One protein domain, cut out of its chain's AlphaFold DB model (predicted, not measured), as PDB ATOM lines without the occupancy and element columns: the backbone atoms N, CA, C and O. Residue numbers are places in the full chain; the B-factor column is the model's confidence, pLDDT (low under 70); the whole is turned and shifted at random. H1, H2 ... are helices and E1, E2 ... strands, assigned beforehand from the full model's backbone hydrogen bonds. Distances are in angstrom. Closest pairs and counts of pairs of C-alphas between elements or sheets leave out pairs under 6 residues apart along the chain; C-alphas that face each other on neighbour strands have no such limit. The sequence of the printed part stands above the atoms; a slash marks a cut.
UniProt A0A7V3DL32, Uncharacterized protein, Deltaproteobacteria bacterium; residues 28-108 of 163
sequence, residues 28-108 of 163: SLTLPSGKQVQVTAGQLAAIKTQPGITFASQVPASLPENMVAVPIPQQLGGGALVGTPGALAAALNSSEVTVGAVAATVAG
ATOM      1  N   SER A  28      -9.104  16.590 -14.138       75.06
ATOM      2  CA  SER A  28      -9.622  16.817 -12.791       75.06
ATOM      3  C   SER A  28     -10.533  15.663 -12.367       75.06
ATOM      4  O   SER A  28     -11.634  15.485 -12.886       75.06
ATOM      5  N   LEU A  29     -10.071  14.875 -11.404       75.62
ATOM      6  CA  LEU A  29     -10.820  13.835 -10.719       75.62
ATOM      7  C   LEU A  29     -11.470  14.429  -9.467       75.62
ATOM      8  O   LEU A  29     -10.781  14.915  -8.570       75.62
ATOM      9  N   THR A  30     -12.795  14.378  -9.386       79.12
ATOM     10  CA  THR A  30     -13.527  14.834  -8.200       79.12
ATOM     11  C   THR A  30     -13.587  13.711  -7.172       79.12
ATOM     12  O   THR A  30     -14.215  12.677  -7.394       79.12
ATOM     13  N   LEU A  31     -12.935  13.922  -6.033       78.31
ATOM     14  CA  LEU A  31     -13.018  13.050  -4.873       78.31
ATOM     15  C   LEU A  31     -14.399  13.172  -4.198       78.31
ATOM     16  O   LEU A  31     -15.042  14.220  -4.288       78.31
ATOM     17  N   PRO A  32     -14.827  12.157  -3.432       66.81
ATOM     18  CA  PRO A  32     -16.056  12.171  -2.633       66.81
ATOM     19  C   PRO A  32     -16.105  13.330  -1.636       66.81
ATOM     20  O   PRO A  32     -17.169  13.852  -1.335       66.81
ATOM     21  N   SER A  33     -14.943  13.801  -1.182       65.62
ATOM     22  CA  SER A  33     -14.810  15.009  -0.364       65.62
ATOM     23  C   SER A  33     -15.128  16.319  -1.093       65.62
ATOM     24  O   SER A  33     -15.039  17.384  -0.487       65.62
ATOM     25  N   GLY A  34     -15.449  16.274  -2.388       70.00
ATOM     26  CA  GLY A  34     -15.640  17.443  -3.245       70.00
ATOM     27  C   GLY A  34     -14.332  18.077  -3.726       70.00
ATOM     28  O   GLY A  34     -14.363  19.008  -4.529       70.00
ATOM     29  N   LYS A  35     -13.171  17.580  -3.276       74.50
ATOM     30  CA  LYS A  35     -11.867  18.047  -3.759       74.50
ATOM     31  C   LYS A  35     -11.604  17.548  -5.174       74.50
ATOM     32  O   LYS A  35     -11.741  16.362  -5.444       74.50
ATOM     33  N   GLN A  36     -11.164  18.440  -6.052       78.19
ATOM     34  CA  GLN A  36     -10.679  18.067  -7.377       78.19
ATOM     35  C   GLN A  36      -9.172  17.838  -7.324       78.19
ATOM     36  O   GLN A  36      -8.440  18.664  -6.778       78.19
ATOM     37  N   VAL A  37      -8.713  16.726  -7.887       78.94
ATOM     38  CA  VAL A  37      -7.293  16.389  -7.986       78.94
ATOM     39  C   VAL A  37      -6.963  16.080  -9.431       78.94
ATOM     40  O   VAL A  37      -7.721  15.402 -10.111       78.94
ATOM     41  N   GLN A  38      -5.838  16.587  -9.915       83.25
ATOM     42  CA  GLN A  38      -5.401  16.339 -11.280       83.25
ATOM     43  C   GLN A  38      -4.752  14.959 -11.387       83.25
ATOM     44  O   GLN A  38      -3.789  14.667 -10.681       83.25
ATOM     45  N   VAL A  39      -5.299  14.113 -12.260       81.81
ATOM     46  CA  VAL A  39      -4.853  12.731 -12.460       81.81
ATOM     47  C   VAL A  39      -4.612  12.486 -13.942       81.81
ATOM     48  O   VAL A  39      -5.451  12.796 -14.789       81.81
ATOM     49  N   THR A  40      -3.465  11.900 -14.263       84.69
ATOM     50  CA  THR A  40      -3.139  11.442 -15.620       84.69
ATOM     51  C   THR A  40      -3.573   9.988 -15.833       84.69
ATOM     52  O   THR A  40      -3.736   9.221 -14.881       84.69
ATOM     53  N   ALA A  41      -3.715   9.554 -17.090       79.44
ATOM     54  CA  ALA A  41      -4.066   8.163 -17.401       79.44
ATOM     55  C   ALA A  41      -3.047   7.145 -16.847       79.44
ATOM     56  O   ALA A  41      -3.439   6.074 -16.382       79.44
ATOM     57  N   GLY A  42      -1.753   7.492 -16.838       82.12
ATOM     58  CA  GLY A  42      -0.701   6.659 -16.247       82.12
ATOM     59  C   GLY A  42      -0.857   6.511 -14.732       82.12
ATOM     60  O   GLY A  42      -0.775   5.402 -14.205       82.12
ATOM     61  N   GLN A  43      -1.177   7.604 -14.041       84.75
ATOM     62  CA  GLN A  43      -1.439   7.581 -12.601       84.75
ATOM     63  C   GLN A  43      -2.709   6.801 -12.262       84.75
ATOM     64  O   GLN A  43      -2.709   6.014 -11.320       84.75
ATOM     65  N   LEU A  44      -3.776   6.938 -13.056       83.88
ATOM     66  CA  LEU A  44      -4.989   6.144 -12.867       83.88
ATOM     67  C   LEU A  44      -4.721   4.646 -13.058       83.88
ATOM     68  O   LEU A  44      -5.209   3.831 -12.277       83.88
ATOM     69  N   ALA A  45      -3.925   4.266 -14.060       84.69
ATOM     70  CA  ALA A  45      -3.510   2.878 -14.246       84.69
ATOM     71  C   ALA A  45      -2.708   2.361 -13.040       84.69
ATOM     72  O   ALA A  45      -2.968   1.253 -12.574       84.69
ATOM     73  N   ALA A  46      -1.809   3.183 -12.491       85.75
ATOM     74  CA  ALA A  46      -1.060   2.861 -11.280       85.75
ATOM     75  C   ALA A  46      -1.954   2.751 -10.035       85.75
ATOM     76  O   ALA A  46      -1.675   1.934  -9.170       85.75
ATOM     77  N   ILE A  47      -3.039   3.527  -9.935       85.06
ATOM     78  CA  ILE A  47      -4.032   3.402  -8.854       85.06
ATOM     79  C   ILE A  47      -4.818   2.092  -8.988       85.06
ATOM     80  O   ILE A  47      -5.087   1.427  -7.990       85.06
ATOM     81  N   LYS A  48      -5.162   1.689 -10.215       84.81
ATOM     82  CA  LYS A  48      -5.913   0.451 -10.484       84.81
ATOM     83  C   LYS A  48      -5.144  -0.821 -10.122       84.81
ATOM     84  O   LYS A  48      -5.777  -1.852  -9.923       84.81
ATOM     85  N   THR A  49      -3.815  -0.774 -10.061       86.88
ATOM     86  CA  THR A  49      -2.982  -1.921  -9.664       86.88
ATOM     87  C   THR A  49      -2.767  -2.017  -8.152       86.88
ATOM     88  O   THR A  49      -2.149  -2.975  -7.689       86.88
ATOM     89  N   GLN A  50      -3.271  -1.055  -7.371       84.62
ATOM     90  CA  GLN A  50      -3.064  -1.019  -5.926       84.62
ATOM     91  C   GLN A  50      -3.976  -2.007  -5.188       84.62
ATOM     92  O   GLN A  50      -5.143  -2.186  -5.556       84.62
ATOM     93  N   PRO A  51      -3.480  -2.633  -4.107       85.44
ATOM     94  CA  PRO A  51      -4.268  -3.568  -3.320       85.44
ATOM     95  C   PRO A  51      -5.445  -2.861  -2.637       85.44
ATOM     96  O   PRO A  51      -5.297  -1.798  -2.038       85.44
ATOM     97  N   GLY A  52      -6.628  -3.477  -2.704       84.38
ATOM     98  CA  GLY A  52      -7.849  -2.942  -2.091       84.38
ATOM     99  C   GLY A  52      -8.593  -1.899  -2.929       84.38
ATOM    100  O   GLY A  52      -9.588  -1.355  -2.447       84.38
ATOM    101  N   ILE A  53      -8.150  -1.644  -4.167       86.44
ATOM    102  CA  ILE A  53      -8.862  -0.833  -5.161       86.44
ATOM    103  C   ILE A  53      -9.500  -1.753  -6.197       86.44
ATOM    104  O   ILE A  53      -8.829  -2.560  -6.833       86.44
ATOM    105  N   THR A  54     -10.804  -1.613  -6.390       85.94
ATOM    106  CA  THR A  54     -11.566  -2.335  -7.408       85.94
ATOM    107  C   THR A  54     -12.150  -1.330  -8.385       85.94
ATOM    108  O   THR A  54     -12.810  -0.375  -7.990       85.94
ATOM    109  N   PHE A  55     -11.919  -1.533  -9.677       85.69
ATOM    110  CA  PHE A  55     -12.555  -0.723 -10.709       85.69
ATOM    111  C   PHE A  55     -13.932  -1.301 -11.037       85.69
ATOM    112  O   PHE A  55     -14.046  -2.472 -11.398       85.69
ATOM    113  N   ALA A  56     -14.963  -0.469 -10.954       83.25
ATOM    114  CA  ALA A  56     -16.310  -0.793 -11.394       83.25
ATOM    115  C   ALA A  56     -16.675   0.082 -12.597       83.25
ATOM    116  O   ALA A  56     -16.466   1.289 -12.577       83.25
ATOM    117  N   SER A  57     -17.269  -0.496 -13.640       81.00
ATOM    118  CA  SER A  57     -17.694   0.261 -14.833       81.00
ATOM    119  C   SER A  57     -18.829   1.258 -14.553       81.00
ATOM    120  O   SER A  57     -19.143   2.097 -15.390       81.00
ATOM    121  N   GLN A  58     -19.456   1.160 -13.383       73.69
ATOM    122  CA  GLN A  58     -20.564   1.990 -12.922       73.69
ATOM    123  C   GLN A  58     -20.480   2.123 -11.396       73.69
ATOM    124  O   GLN A  58     -20.048   1.187 -10.722       73.69
ATOM    125  N   VAL A  59     -20.863   3.287 -10.859       70.44
ATOM    126  CA  VAL A  59     -20.929   3.503  -9.405       70.44
ATOM    127  C   VAL A  59     -21.991   2.548  -8.844       70.44
ATOM    128  O   VAL A  59     -23.144   2.636  -9.272       70.44
ATOM    129  N   PRO A  60     -21.640   1.626  -7.929       67.94
ATOM    130  CA  PRO A  60     -22.622   0.733  -7.329       67.94
ATOM    131  C   PRO A  60     -23.698   1.547  -6.604       67.94
ATOM    132  O   PRO A  60     -23.375   2.468  -5.857       67.94
ATOM    133  N   ALA A  61     -24.973   1.195  -6.790       69.44
ATOM    134  CA  ALA A  61     -26.088   1.875  -6.120       69.44
ATOM    135  C   ALA A  61     -26.078   1.686  -4.590       69.44
ATOM    136  O   ALA A  61     -26.688   2.461  -3.860       69.44
ATOM    137  N   SER A  62     -25.382   0.655  -4.107       65.88
ATOM    138  CA  SER A  62     -25.160   0.384  -2.694       65.88
ATOM    139  C   SER A  62     -23.691   0.032  -2.497       65.88
ATOM    140  O   SER A  62     -23.181  -0.919  -3.092       65.88
ATOM    141  N   LEU A  63     -23.006   0.846  -1.701       74.50
ATOM    142  CA  LEU A  63     -21.640   0.603  -1.261       74.50
ATOM    143  C   LEU A  63     -21.688   0.170   0.207       74.50
ATOM    144  O   LEU A  63     -22.479   0.732   0.968       74.50
ATOM    145  N   PRO A  64     -20.858  -0.802   0.618       75.94
ATOM    146  CA  PRO A  64     -20.643  -1.089   2.033       75.94
ATOM    147  C   PRO A  64     -20.276   0.196   2.793       75.94
ATOM    148  O   PRO A  64     -19.542   1.018   2.252       75.94
ATOM    149  N   GLU A  65     -20.721   0.357   4.044       70.56
ATOM    150  CA  GLU A  65     -20.509   1.579   4.861       70.56
ATOM    151  C   GLU A  65     -19.026   1.972   5.034       70.56
ATOM    152  O   GLU A  65     -18.679   3.101   5.367       70.56
ATOM    153  N   ASN A  66     -18.140   1.016   4.794       79.81
ATOM    154  CA  ASN A  66     -16.692   1.074   4.910       79.81
ATOM    155  C   ASN A  66     -15.968   1.141   3.547       79.81
ATOM    156  O   ASN A  66     -14.732   1.103   3.501       79.81
ATOM    157  N   MET A  67     -16.707   1.263   2.442       82.75
ATOM    158  CA  MET A  67     -16.170   1.460   1.097       82.75
ATOM    159  C   MET A  67     -16.659   2.761   0.478       82.75
ATOM    160  O   MET A  67     -17.771   3.225   0.704       82.75
ATOM    161  N   VAL A  68     -15.801   3.338  -0.352       82.44
ATOM    162  CA  VAL A  68     -16.036   4.611  -1.015       82.44
ATOM    163  C   VAL A  68     -15.810   4.426  -2.504       82.44
ATOM    164  O   VAL A  68     -14.835   3.795  -2.916       82.44
ATOM    165  N   ALA A  69     -16.724   4.972  -3.305       84.44
ATOM    166  CA  ALA A  69     -16.599   5.012  -4.750       84.44
ATOM    167  C   ALA A  69     -16.181   6.408  -5.204       84.44
ATOM    168  O   ALA A  69     -16.834   7.398  -4.878       84.44
ATOM    169  N   VAL A  70     -15.116   6.477  -5.992       84.25
ATOM    170  CA  VAL A  70     -14.658   7.710  -6.630       84.25
ATOM    171  C   VAL A  70     -14.983   7.629  -8.113       84.25
ATOM    172  O   VAL A  70     -14.403   6.786  -8.803       84.25
ATOM    173  N   PRO A  71     -15.919   8.448  -8.614       82.12
ATOM    174  CA  PRO A  71     -16.288   8.426 -10.019       82.12
ATOM    175  C   PRO A  71     -15.109   8.873 -10.888       82.12
ATOM    176  O   PRO A  71     -14.452   9.880 -10.617       82.12
ATOM    177  N   ILE A  72     -14.849   8.113 -11.947       83.69
ATOM    178  CA  ILE A  72     -13.828   8.417 -12.945       83.69
ATOM    179  C   ILE A  72     -14.504   9.157 -14.109       83.69
ATOM    180  O   ILE A  72     -15.513   8.677 -14.635       83.69
ATOM    181  N   PRO A  73     -13.956  10.299 -14.557       76.62
ATOM    182  CA  PRO A  73     -14.449  11.005 -15.734       76.62
ATOM    183  C   PRO A  73     -14.430  10.118 -16.984       76.62
ATOM    184  O   PRO A  73     -13.517   9.313 -17.179       76.62
ATOM    185  N   GLN A  74     -15.388  10.308 -17.895       78.31
ATOM    186  CA  GLN A  74     -15.430   9.544 -19.154       78.31
ATOM    187  C   GLN A  74     -14.163   9.725 -20.008       78.31
ATOM    188  O   GLN A  74     -13.774   8.813 -20.731       78.31
ATOM    189  N   GLN A  75     -13.467  10.854 -19.852       76.88
ATOM    190  CA  GLN A  75     -12.180  11.150 -20.496       76.88
ATOM    191  C   GLN A  75     -11.065  10.169 -20.094       76.88
ATOM    192  O   GLN A  75     -10.135   9.949 -20.860       76.88
ATOM    193  N   LEU A  76     -11.168   9.568 -18.904       74.75
ATOM    194  CA  LEU A  76     -10.220   8.584 -18.377       74.75
ATOM    195  C   LEU A  76     -10.741   7.136 -18.489       74.75
ATOM    196  O   LEU A  76     -10.211   6.229 -17.849       74.75
ATOM    197  N   GLY A  77     -11.784   6.909 -19.293       77.81
ATOM    198  CA  GLY A  77     -12.401   5.594 -19.492       77.81
ATOM    199  C   GLY A  77     -13.667   5.348 -18.667       77.81
ATOM    200  O   GLY A  77     -14.280   4.293 -18.810       77.81
ATOM    201  N   GLY A  78     -14.092   6.320 -17.851       82.12
ATOM    202  CA  GLY A  78     -15.323   6.233 -17.065       82.12
ATOM    203  C   GLY A  78     -15.272   5.194 -15.938       82.12
ATOM    204  O   GLY A  78     -14.247   4.567 -15.684       82.12
ATOM    205  N   GLY A  79     -16.400   5.023 -15.247       85.75
ATOM    206  CA  GLY A  79     -16.546   4.078 -14.138       85.75
ATOM    207  C   GLY A  79     -16.295   4.697 -12.765       85.75
ATOM    208  O   GLY A  79     -16.480   5.896 -12.563       85.75
ATOM    209  N   ALA A  80     -15.925   3.863 -11.800       84.56
ATOM    210  CA  ALA A  80     -15.686   4.244 -10.420       84.56
ATOM    211  C   ALA A  80     -14.572   3.396  -9.797       84.56
ATOM    212  O   ALA A  80     -14.519   2.180  -9.987       84.56
ATOM    213  N   LEU A  81     -13.702   4.035  -9.018       86.19
ATOM    214  CA  LEU A  81     -12.761   3.350  -8.135       86.19
ATOM    215  C   LEU A  81     -13.455   3.078  -6.811       86.19
ATOM    216  O   LEU A  81     -13.789   4.014  -6.096       86.19
ATOM    217  N   VAL A  82     -13.657   1.811  -6.485       86.06
ATOM    218  CA  VAL A  82     -14.250   1.374  -5.225       86.06
ATOM    219  C   VAL A  82     -13.154   0.821  -4.332       86.06
ATOM    220  O   VAL A  82     -12.386  -0.046  -4.741       86.06
ATOM    221  N   GLY A  83     -13.081   1.295  -3.098       88.00
ATOM    222  CA  GLY A  83     -12.147   0.750  -2.124       88.00
ATOM    223  C   GLY A  83     -12.330   1.368  -0.752       88.00
ATOM    224  O   GLY A  83     -13.188   2.225  -0.539       88.00
ATOM    225  N   THR A  84     -11.521   0.925   0.204       88.56
ATOM    226  CA  THR A  84     -11.517   1.545   1.529       88.56
ATOM    227  C   THR A  84     -10.847   2.923   1.455       88.56
ATOM    228  O   THR A  84      -9.905   3.106   0.677       88.56
ATOM    229  N   PRO A  85     -11.258   3.900   2.282       84.38
ATOM    230  CA  PRO A  85     -10.620   5.217   2.308       84.38
ATOM    231  C   PRO A  85      -9.101   5.160   2.525       84.38
ATOM    232  O   PRO A  85      -8.357   5.950   1.946       84.38
ATOM    233  N   GLY A  86      -8.634   4.201   3.332       84.75
ATOM    234  CA  GLY A  86      -7.210   3.951   3.556       84.75
ATOM    235  C   GLY A  86      -6.492   3.428   2.311       84.75
ATOM    236  O   GLY A  86      -5.426   3.940   1.975       84.75
ATOM    237  N   ALA A  87      -7.091   2.471   1.593       86.94
ATOM    238  CA  ALA A  87      -6.520   1.946   0.353       86.94
ATOM    239  C   ALA A  87      -6.450   3.023  -0.735       86.94
ATOM    240  O   ALA A  87      -5.425   3.153  -1.401       86.94
ATOM    241  N   LEU A  88      -7.493   3.848  -0.884       84.75
ATOM    242  CA  LEU A  88      -7.475   4.935  -1.866       84.75
ATOM    243  C   LEU A  88      -6.445   6.008  -1.521       84.75
ATOM    244  O   LEU A  88      -5.742   6.474  -2.410       84.75
ATOM    245  N   ALA A  89      -6.320   6.385  -0.249       85.38
ATOM    246  CA  ALA A  89      -5.288   7.322   0.181       85.38
ATOM    247  C   ALA A  89      -3.879   6.782  -0.120       85.38
ATOM    248  O   ALA A  89      -3.053   7.492  -0.692       85.38
ATOM    249  N   ALA A  90      -3.622   5.507   0.192       84.62
ATOM    250  CA  ALA A  90      -2.358   4.846  -0.128       84.62
ATOM    251  C   ALA A  90      -2.095   4.796  -1.642       84.62
ATOM    252  O   ALA A  90      -0.969   5.048  -2.077       84.62
ATOM    253  N   ALA A  91      -3.128   4.538  -2.445       85.38
ATOM    254  CA  ALA A  91      -3.029   4.508  -3.898       85.38
ATOM    255  C   ALA A  91      -2.750   5.893  -4.503       85.38
ATOM    256  O   ALA A  91      -1.904   6.018  -5.389       85.38
ATOM    257  N   LEU A  92      -3.409   6.943  -4.008       83.94
ATOM    258  CA  LEU A  92      -3.171   8.330  -4.428       83.94
ATOM    259  C   LEU A  92      -1.757   8.803  -4.062       83.94
ATOM    260  O   LEU A  92      -1.101   9.440  -4.882       83.94
ATOM    261  N   ASN A  93      -1.271   8.440  -2.872       83.69
ATOM    262  CA  ASN A  93       0.104   8.734  -2.460       83.69
ATOM    263  C   ASN A  93       1.124   7.958  -3.314       83.69
ATOM    264  O   ASN A  93       2.110   8.533  -3.762       83.69
ATOM    265  N   SER A  94       0.874   6.671  -3.585       82.56
ATOM    266  CA  SER A  94       1.783   5.822  -4.378       82.56
ATOM    267  C   SER A  94       1.822   6.195  -5.861       82.56
ATOM    268  O   SER A  94       2.795   5.901  -6.544       82.56
ATOM    269  N   SER A  95       0.758   6.819  -6.366       80.19
ATOM    270  CA  SER A  95       0.668   7.324  -7.740       80.19
ATOM    271  C   SER A  95       1.142   8.773  -7.884       80.19
ATOM    272  O   SER A  95       1.023   9.343  -8.968       80.19
ATOM    273  N   GLU A  96       1.646   9.384  -6.805       79.69
ATOM    274  CA  GLU A  96       2.114  10.778  -6.768       79.69
ATOM    275  C   GLU A  96       1.044  11.801  -7.197       79.69
ATOM    276  O   GLU A  96       1.343  12.943  -7.540       79.69
ATOM    277  N   VAL A  97      -0.231  11.404  -7.167       73.56
ATOM    278  CA  VAL A  97      -1.380  12.257  -7.505       73.56
ATOM    279  C   VAL A  97      -1.603  13.321  -6.428       73.56
ATOM    280  O   VAL A  97      -2.063  14.430  -6.691       73.56
ATOM    281  N   THR A  98      -1.283  12.987  -5.181       69.19
ATOM    282  CA  THR A  98      -1.292  13.917  -4.054       69.19
ATOM    283  C   THR A  98      -0.255  13.470  -3.042       69.19
ATOM    284  O   THR A  98      -0.130  12.281  -2.761       69.19
ATOM    285  N   VAL A  99       0.451  14.432  -2.453       62.97
ATOM    286  CA  VAL A  99       1.357  14.182  -1.334       62.97
ATOM    287  C   VAL A  99       0.588  14.432  -0.039       62.97
ATOM    288  O   VAL A  99       0.175  15.558   0.233       62.97
ATOM    289  N   GLY A 100       0.365  13.379   0.750       60.75
ATOM    290  CA  GLY A 100      -0.305  13.481   2.050       60.75
ATOM    291  C   GLY A 100      -1.817  13.255   2.008       60.75
ATOM    292  O   GLY A 100      -2.535  13.742   2.883       60.75
ATOM    293  N   ALA A 101      -2.321  12.505   1.021       67.12
ATOM    294  CA  ALA A 101      -3.699  12.034   1.056       67.12
ATOM    295  C   ALA A 101      -3.871  11.134   2.286       67.12
ATOM    296  O   ALA A 101      -3.148  10.149   2.456       67.12
ATOM    297  N   VAL A 102      -4.829  11.470   3.147       70.69
ATOM    298  CA  VAL A 102      -5.210  10.654   4.307       70.69
ATOM    299  C   VAL A 102      -6.629  10.135   4.129       70.69
ATOM    300  O   VAL A 102      -7.454  10.782   3.481       70.69
ATOM    301  N   ALA A 103      -6.940   8.989   4.735       67.62
ATOM    302  CA  ALA A 103      -8.246   8.333   4.628       67.62
ATOM    303  C   ALA A 103      -9.430   9.299   4.841       67.62
ATOM    304  O   ALA A 103     -10.386   9.281   4.071       67.62
ATOM    305  N   ALA A 104      -9.322  10.213   5.812       62.06
ATOM    306  CA  ALA A 104     -10.338  11.229   6.102       62.06
ATOM    307  C   ALA A 104     -10.583  12.211   4.937       62.06
ATOM    308  O   ALA A 104     -11.716  12.610   4.684       62.06
ATOM    309  N   THR A 105      -9.540  12.577   4.186       63.72
ATOM    310  CA  THR A 105      -9.660  13.481   3.025       63.72
ATOM    311  C   THR A 105     -10.260  12.805   1.797       63.72
ATOM    312  O   THR A 105     -10.822  13.489   0.941       63.72
ATOM    313  N   VAL A 106     -10.151  11.477   1.712       63.03
ATOM    314  CA  VAL A 106     -10.679  10.680   0.600       63.03
ATOM    315  C   VAL A 106     -12.115  10.250   0.861       63.03
ATOM    316  O   VAL A 106     -12.952  10.378  -0.026       63.03
ATOM    317  N   ALA A 107     -12.410   9.795   2.083       63.81
ATOM    318  CA  ALA A 107     -13.783   9.556   2.513       63.81
ATOM    319  C   ALA A 107     -14.612  10.840   2.414       63.81
ATOM    320  O   ALA A 107     -15.800  10.793   2.108       63.81
ATOM    321  N   GLY A 108     -13.972  11.992   2.670       56.72
ATOM    322  CA  GLY A 108     -14.682  13.230   2.931       56.72
ATOM    323  C   GLY A 108     -15.634  13.053   4.109       56.72
ATOM    324  O   GLY A 108     -15.867  11.964   4.621       56.72
TER     325      GLY A 108
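Overview. This is residues 28 to 108 of the 163 residues of an uncharacterized protein of Deltaproteobacteria bacterium (UniProt A0A7V3DL32). A small three-stranded sheet, E3 E5 E4, has the longest helix, H2, slanting over one face, with H1 and H3 touching H2 and grazing the sheet. A separate two-stranded hairpin, E1 and E2, lies beyond the E4 edge, where E1 comes near E4. The printed part has 81 residues, with three named helices and five named strands in the order E1 E2 H1 E3 E4 E5 H2 H3; both sheets are antiparallel and the class is mixed, helices and strands. It is compact, with a radius of gyration of the C-alphas of 11.1 A and a rounded outline of 29 by 26 by 24 A.

Along the chain. E3 is residues 53 to 56, 9.7 A; E5 is 80 to 83, 9.7 A; E4 is 68 to 71, 9.8 A. H2, residues 85 to 94, is 14.1 A long and ends at C-alpha 94 (1.783, 5.822, -4.378). H1 is residues 41 to 48, 10.5 A, and H3 is 103 to 107, 6.1 A. E1, residues 28 to 30, 6.3 A, begins at C-alpha 28 (-9.622, 16.817, -12.791); E2 is 36 to 39, 9.4 A.

Arrangement. Inner strand E5 pairs with E3 through N 54 and O 82, 2.8 A, and with E4, in a hairpin, through N 70 and O 81, 2.8 A. H2 is on this sheet, the two layers being helix and sheet, at a height over the sheet of 9.3 A. H1 touches H2, closest at the C-alphas of Ile 47 and Ala 91, 5.2 A, at a steep tilt of 42 degrees, opposite ways. H3 touches H2, closest at the C-alphas of Pro 85 and Ala 103, 4.6 A. In the hairpin E1 and E2, N 29 and O 37 are 2.7 A apart. The closest C-alphas of E1 and E4, Thr 30 and Pro 71, are 7.2 A apart. In H1, H2 and H3 every O i to N i+4 pair is within hydrogen-bond range.

Size, cuts and confidence. The C-alphas farthest apart, Ala 61 and Val 99, are 30.5 A apart. The printed part has no cut; the link E3 to E4 is long, 11 residues. Mean pLDDT of the printed part is 78.4, and 15 residues are under 70, namely 32 to 33, 60 to 62, 98 to 101 and 103 to 108.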